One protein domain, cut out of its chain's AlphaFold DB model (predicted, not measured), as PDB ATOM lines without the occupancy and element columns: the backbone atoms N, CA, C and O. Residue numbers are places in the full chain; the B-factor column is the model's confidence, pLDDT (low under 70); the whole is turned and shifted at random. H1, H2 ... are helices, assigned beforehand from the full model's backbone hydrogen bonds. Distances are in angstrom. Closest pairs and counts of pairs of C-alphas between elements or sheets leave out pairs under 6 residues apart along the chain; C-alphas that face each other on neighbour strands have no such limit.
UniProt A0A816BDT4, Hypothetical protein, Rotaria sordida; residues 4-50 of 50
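What this domain is: This is residues 4 to 50 of the 50 residues of the protein "Hypothetical protein" of Rotaria sordida (UniProt A0A816BDT4). One helix, H1, sticks out as an arm with residues 4 to 14 from a loose body, in which a long looping stretch, residues 24 to 42, runs from the short H2 to the short H3 at the other end of the length. No helix packs on another. The printed part has 47 residues and is all helix, with H1, H2 and H3 in that order and no named strand. It is loose, with a radius of gyration of the C-alphas of 12.4 A, and elongated, spanning 35 by 21 by 20 A.

How they stand to each other: H1, residues 4 to 16, and H2, residues 19 to 23, meet only through their tight link of 2 residues. H3, residues 43 to 49, is apart from H1 and from H2. In H1, H2 and H3 every O i to N i+4 pair is within hydrogen-bond range.

Where its parts are: H1 is 18.4 A long from C-alpha 4 at (21.635, 38.761, -13.749) to C-alpha 16. H2 measures 5.9 A, and H3 10.0 A, ending at C-alpha 49 at (30.279, 47.589, 15.349).

The domain as a whole: The C-alphas farthest apart, those of Trp 4 and Glu 44, are 35.2 A apart. The printed part has no cut. The link from H2 to H3 is long, 19 residues. Mean pLDDT of the printed part is 89.2; Ser 33 is under 70.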
ATOM      1  N   TRP A   4      21.498  39.400 -15.054       92.38
ATOM      2  CA  TRP A   4      21.635  38.761 -13.749       92.38
ATOM      3  C   TRP A   4      22.275  39.667 -12.698       92.38
ATOM      4  O   TRP A   4      21.772  39.732 -11.575       92.38
ATOM      5  N   ASP A   5      23.320  40.420 -13.054       94.69
ATOM      6  CA  ASP A   5      23.954  41.372 -12.134       94.69
ATOM      7  C   ASP A   5      22.970  42.479 -11.751       94.69
ATOM      8  O   ASP A   5      22.841  42.849 -10.582       94.69
ATOM      9  N   ARG A   6      22.212  42.979 -12.735       95.12
ATOM     10  CA  ARG A   6      21.179  43.994 -12.504       95.12
ATOM     11  C   ARG A   6      20.082  43.460 -11.592       95.12
ATOM     12  O   ARG A   6      19.682  44.151 -10.658       95.12
ATOM     13  N   GLN A   7      19.610  42.242 -11.841       95.81
ATOM     14  CA  GLN A   7      18.590  41.615 -11.013       95.81
ATOM     15  C   GLN A   7      19.090  41.392  -9.583       95.81
ATOM     16  O   GLN A   7      18.365  41.698  -8.639       95.81
ATOM     17  N   CYS A   8      20.331  40.931  -9.420       95.12
ATOM     18  CA  CYS A   8      20.971  40.777  -8.118       95.12
ATOM     19  C   CYS A   8      21.003  42.112  -7.356       95.12
ATOM     20  O   CYS A   8      20.518  42.193  -6.229       95.12
ATOM     21  N   LEU A   9      21.461  43.189  -8.002       95.50
ATOM     22  CA  LEU A   9      21.474  44.528  -7.406       95.50
ATOM     23  C   LEU A   9      20.068  45.021  -7.042       95.50
ATOM     24  O   LEU A   9      19.884  45.592  -5.970       95.50
ATOM     25  N   CYS A  10      19.062  44.784  -7.889       95.50
ATOM     26  CA  CYS A  10      17.677  45.145  -7.581       95.50
ATOM     27  C   CYS A  10      17.145  44.422  -6.337       95.50
ATOM     28  O   CYS A  10      16.409  45.031  -5.562       95.50
ATOM     29  N   VAL A  11      17.513  43.153  -6.133       95.06
ATOM     30  CA  VAL A  11      17.140  42.395  -4.929       95.06
ATOM     31  C   VAL A  11      17.816  42.993  -3.697       95.06
ATOM     32  O   VAL A  11      17.123  43.349  -2.751       95.06
ATOM     33  N   VAL A  12      19.132  43.220  -3.750       94.50
ATOM     34  CA  VAL A  12      19.889  43.843  -2.648       94.50
ATOM     35  C   VAL A  12      19.297  45.207  -2.272       94.50
ATOM     36  O   VAL A  12      19.062  45.486  -1.099       94.50
ATOM     37  N   LEU A  13      18.996  46.056  -3.257       94.75
ATOM     38  CA  LEU A  13      18.387  47.364  -3.007       94.75
ATOM     39  C   LEU A  13      16.991  47.245  -2.399       94.75
ATOM     40  O   LEU A  13      16.662  47.991  -1.483       94.75
ATOM     41  N   LYS A  14      16.161  46.315  -2.873       93.38
ATOM     42  CA  LYS A  14      14.824  46.111  -2.312       93.38
ATOM     43  C   LYS A  14      14.890  45.683  -0.843       93.38
ATOM     44  O   LYS A  14      14.114  46.183  -0.027       93.38
ATOM     45  N   ASP A  15      15.823  44.797  -0.520       91.44
ATOM     46  CA  ASP A  15      15.945  44.225   0.816       91.44
ATOM     47  C   ASP A  15      16.530  45.231   1.820       91.44
ATOM     48  O   ASP A  15      16.052  45.301   2.953       91.44
ATOM     49  N   PHE A  16      17.494  46.064   1.406       92.00
ATOM     50  CA  PHE A  16      18.230  46.949   2.323       92.00
ATOM     51  C   PHE A  16      17.918  48.448   2.195       92.00
ATOM     52  O   PHE A  16      18.116  49.194   3.150       92.00
ATOM     53  N   TYR A  17      17.416  48.919   1.054       92.31
ATOM     54  CA  TYR A  17      17.120  50.336   0.814       92.31
ATOM     55  C   TYR A  17      15.621  50.622   0.964       92.31
ATOM     56  O   TYR A  17      14.919  50.973   0.014       92.31
ATOM     57  N   ASN A  18      15.103  50.442   2.181       90.88
ATOM     58  CA  ASN A  18      13.706  50.712   2.516       90.88
ATOM     59  C   ASN A  18      13.563  51.307   3.930       90.88
ATOM     60  O   ASN A  18      14.473  51.233   4.753       90.88
ATOM     61  N   LEU A  19      12.397  51.896   4.221       91.56
ATOM     62  CA  LEU A  19      12.147  52.593   5.491       91.56
ATOM     63  C   LEU A  19      12.215  51.675   6.718       91.56
ATOM     64  O   LEU A  19      12.589  52.131   7.793       91.56
ATOM     65  N   GLN A  20      11.913  50.381   6.577       90.81
ATOM     66  CA  GLN A  20      11.951  49.455   7.712       90.81
ATOM     67  C   GLN A  20      13.373  49.284   8.244       90.81
ATOM     68  O   GLN A  20      13.562  49.202   9.455       90.81
ATOM     69  N   VAL A  21      14.363  49.274   7.349       89.81
ATOM     70  CA  VAL A  21      15.788  49.198   7.695       89.81
ATOM     71  C   VAL A  21      16.240  50.461   8.436       89.81
ATOM     72  O   VAL A  21      17.046  50.369   9.357       89.81
ATOM     73  N   ALA A  22      15.697  51.628   8.073       86.81
ATOM     74  CA  ALA A  22      16.081  52.920   8.647       86.81
ATOM     75  C   ALA A  22      15.360  53.271   9.964       86.81
ATOM     76  O   ALA A  22      15.913  53.989  10.798       86.81
ATOM     77  N   GLU A  23      14.122  52.811  10.150       88.69
ATOM     78  CA  GLU A  23      13.262  53.239  11.263       88.69
ATOM     79  C   GLU A  23      13.143  52.195  12.378       88.69
ATOM     80  O   GLU A  23      12.947  52.555  13.543       88.69
ATOM     81  N   ILE A  24      13.271  50.902  12.062       89.12
ATOM     82  CA  ILE A  24      13.170  49.845  13.069       89.12
ATOM     83  C   ILE A  24      14.504  49.733  13.805       89.12
ATOM     84  O   ILE A  24      15.520  49.310  13.253       89.12
ATOM     85  N   VAL A  25      14.490  50.061  15.097       87.94
ATOM     86  CA  VAL A  25      15.648  49.883  15.978       87.94
ATOM     87  C   VAL A  25      16.076  48.415  15.970       87.94
ATOM     88  O   VAL A  25      15.263  47.530  16.241       87.94
ATOM     89  N   LYS A  26      17.359  48.159  15.691       87.38
ATOM     90  CA  LYS A  26      17.913  46.804  15.555       87.38
ATOM     91  C   LYS A  26      17.196  45.968  14.488       87.38
ATOM     92  O   LYS A  26      16.962  44.773  14.689       87.38
ATOM     93  N   HIS A  27      16.860  46.583  13.350       90.00
ATOM     94  CA  HIS A  27      16.350  45.866  12.184       90.00
ATOM     95  C   HIS A  27      17.305  44.728  11.804       90.00
ATOM     96  O   HIS A  27      18.499  44.954  11.613       90.00
ATOM     97  N   LYS A  28      16.794  43.500  11.714       90.50
ATOM     98  CA  LYS A  28      17.609  42.316  11.421       90.50
ATOM     99  C   LYS A  28      17.914  42.235   9.931       90.50
ATOM    100  O   LYS A  28      16.996  42.259   9.124       90.50
ATOM    101  N   LEU A  29      19.183  42.049   9.582       87.62
ATOM    102  CA  LEU A  29      19.628  41.963   8.185       87.62
ATOM    103  C   LEU A  29      19.613  40.531   7.631       87.62
ATOM    104  O   LEU A  29      19.801  40.319   6.439       87.62
ATOM    105  N   SER A  30      19.406  39.534   8.493       85.19
ATOM    106  CA  SER A  30      19.316  38.128   8.105       85.19
ATOM    107  C   SER A  30      18.407  37.348   9.051       85.19
ATOM    108  O   SER A  30      18.319  37.644  10.247       85.19
ATOM    109  N   SER A  31      17.770  36.302   8.528       80.94
ATOM    110  CA  SER A  31      16.934  35.374   9.294       80.94
ATOM    111  C   SER A  31      17.728  34.607  10.361       80.94
ATOM    112  O   SER A  31      17.185  34.327  11.431       80.94
ATOM    113  N   SER A  32      19.027  34.362  10.144       75.69
ATOM    114  CA  SER A  32      19.922  33.715  11.120       75.69
ATOM    115  C   SER A  32      20.349  34.628  12.284       75.69
ATOM    116  O   SER A  32      20.945  34.154  13.244       75.69
ATOM    117  N   SER A  33      19.951  35.908  12.252       66.12
ATOM    118  CA  SER A  33      19.821  36.823  13.401       66.12
ATOM    119  C   SER A  33      21.066  37.130  14.256       66.12
ATOM    120  O   SER A  33      20.921  37.335  15.459       66.12
ATOM    121  N   PHE A  34      22.256  37.266  13.665       77.75
ATOM    122  CA  PHE A  34      23.403  37.887  14.361       77.75
ATOM    123  C   PHE A  34      23.646  39.349  13.963       77.75
ATOM    124  O   PHE A  34      24.115  40.133  14.782       77.75
ATOM    125  N   TYR A  35      23.260  39.737  12.744       86.62
ATOM    126  CA  TYR A  35      23.512  41.073  12.203       86.62
ATOM    127  C   TYR A  35      22.248  41.926  12.195       86.62
ATOM    128  O   TYR A  35      21.175  41.486  11.764       86.62
ATOM    129  N   TYR A  36      22.390  43.160  12.658       90.88
ATOM    130  CA  TYR A  36      21.315  44.134  12.723       90.88
ATOM    131  C   TYR A  36      21.846  45.536  12.448       90.88
ATOM    132  O   TYR A  36      23.037  45.798  12.590       90.88
ATOM    133  N   VAL A  37      20.948  46.440  12.071       89.25
ATOM    134  CA  VAL A  37      21.275  47.855  11.901       89.25
ATOM    135  C   VAL A  37      21.337  48.513  13.272       89.25
ATOM    136  O   VAL A  37      20.381  48.425  14.053       89.25
ATOM    137  N   LEU A  38      22.457  49.166  13.577       87.56
ATOM    138  CA  LEU A  38      22.555  50.019  14.755       87.56
ATOM    139  C   LEU A  38      21.473  51.108  14.722       87.56
ATOM    140  O   LEU A  38      21.038  51.557  13.665       87.56
ATOM    141  N   ALA A  39      21.034  51.558  15.898       80.25
ATOM    142  CA  ALA A  39      20.264  52.798  15.964       80.25
ATOM    143  C   ALA A  39      21.118  53.968  15.433       80.25
ATOM    144  O   ALA A  39      22.321  53.806  15.239       80.25
ATOM    145  N   LYS A  40      20.509  55.145  15.213       80.50
ATOM    146  CA  LYS A  40      21.252  56.360  14.830       80.50
ATOM    147  C   LYS A  40      22.503  56.501  15.709       80.50
ATOM    148  O   LYS A  40      22.365  56.673  16.918       80.50
ATOM    149  N   CYS A  41      23.666  56.391  15.086       84.56
ATOM    150  CA  CYS A  41      24.979  56.356  15.717       84.56
ATOM    151  C   CYS A  41      25.936  57.262  14.941       84.56
ATOM    152  O   CYS A  41      25.603  57.719  13.839       84.56
ATOM    153  N   THR A  42      27.083  57.574  15.535       92.44
ATOM    154  CA  THR A  42      28.162  58.265  14.823       92.44
ATOM    155  C   THR A  42      28.907  57.303  13.904       92.44
ATOM    156  O   THR A  42      28.795  56.081  14.033       92.44
ATOM    157  N   ASP A  43      29.690  57.851  12.978       91.69
ATOM    158  CA  ASP A  43      30.510  57.037  12.081       91.69
ATOM    159  C   ASP A  43      31.505  56.165  12.875       91.69
ATOM    160  O   ASP A  43      31.738  55.014  12.513       91.69
ATOM    161  N   GLU A  44      32.044  56.660  13.995       94.12
ATOM    162  CA  GLU A  44      32.959  55.909  14.867       94.12
ATOM    163  C   GLU A  44      32.279  54.718  15.551       94.12
ATOM    164  O   GLU A  44      32.827  53.618  15.557       94.12
ATOM    165  N   GLU A  45      31.078  54.925  16.095       90.00
ATOM    166  CA  GLU A  45      30.275  53.861  16.710       90.00
ATOM    167  C   GLU A  45      29.885  52.794  15.676       90.00
ATOM    168  O   GLU A  45      29.854  51.600  15.976       90.00
ATOM    169  N   TYR A  46      29.613  53.218  14.438       90.06
ATOM    170  CA  TYR A  46      29.325  52.308  13.338       90.06
ATOM    171  C   TYR A  46      30.557  51.487  12.933       90.06
ATOM    172  O   TYR A  46      30.428  50.291  12.679       90.06
ATOM    173  N   ILE A  47      31.750  52.094  12.914       91.75
ATOM    174  CA  ILE A  47      33.021  51.400  12.646       91.75
ATOM    175  C   ILE A  47      33.338  50.375  13.738       91.75
ATOM    176  O   ILE A  47      33.783  49.285  13.404       91.75
ATOM    177  N   GLU A  48      33.114  50.692  15.016       91.31
ATOM    178  CA  GLU A  48      33.352  49.750  16.125       91.31
ATOM    179  C   GLU A  48      32.440  48.514  16.055       91.31
ATOM    180  O   GLU A  48      32.803  47.432  16.514       91.31
ATOM    181  N   PHE A  49      31.246  48.670  15.486       88.00
ATOM    182  CA  PHE A  49      30.279  47.589  15.349       88.00
ATOM    183  C   PHE A  49      30.553  46.632  14.184       88.00
ATOM    184  O   PHE A  49      30.116  45.479  14.250       88.00
ATOM    185  N   ILE A  50      31.223  47.104  13.127       88.75
ATOM    186  CA  ILE A  50      31.654  46.278  11.985       88.75
ATOM    187  C   ILE A  50      32.755  45.311  12.425       88.75
ATOM    188  O   ILE A  50      32.607  44.104  12.113       88.75
TER     189      ILE A  50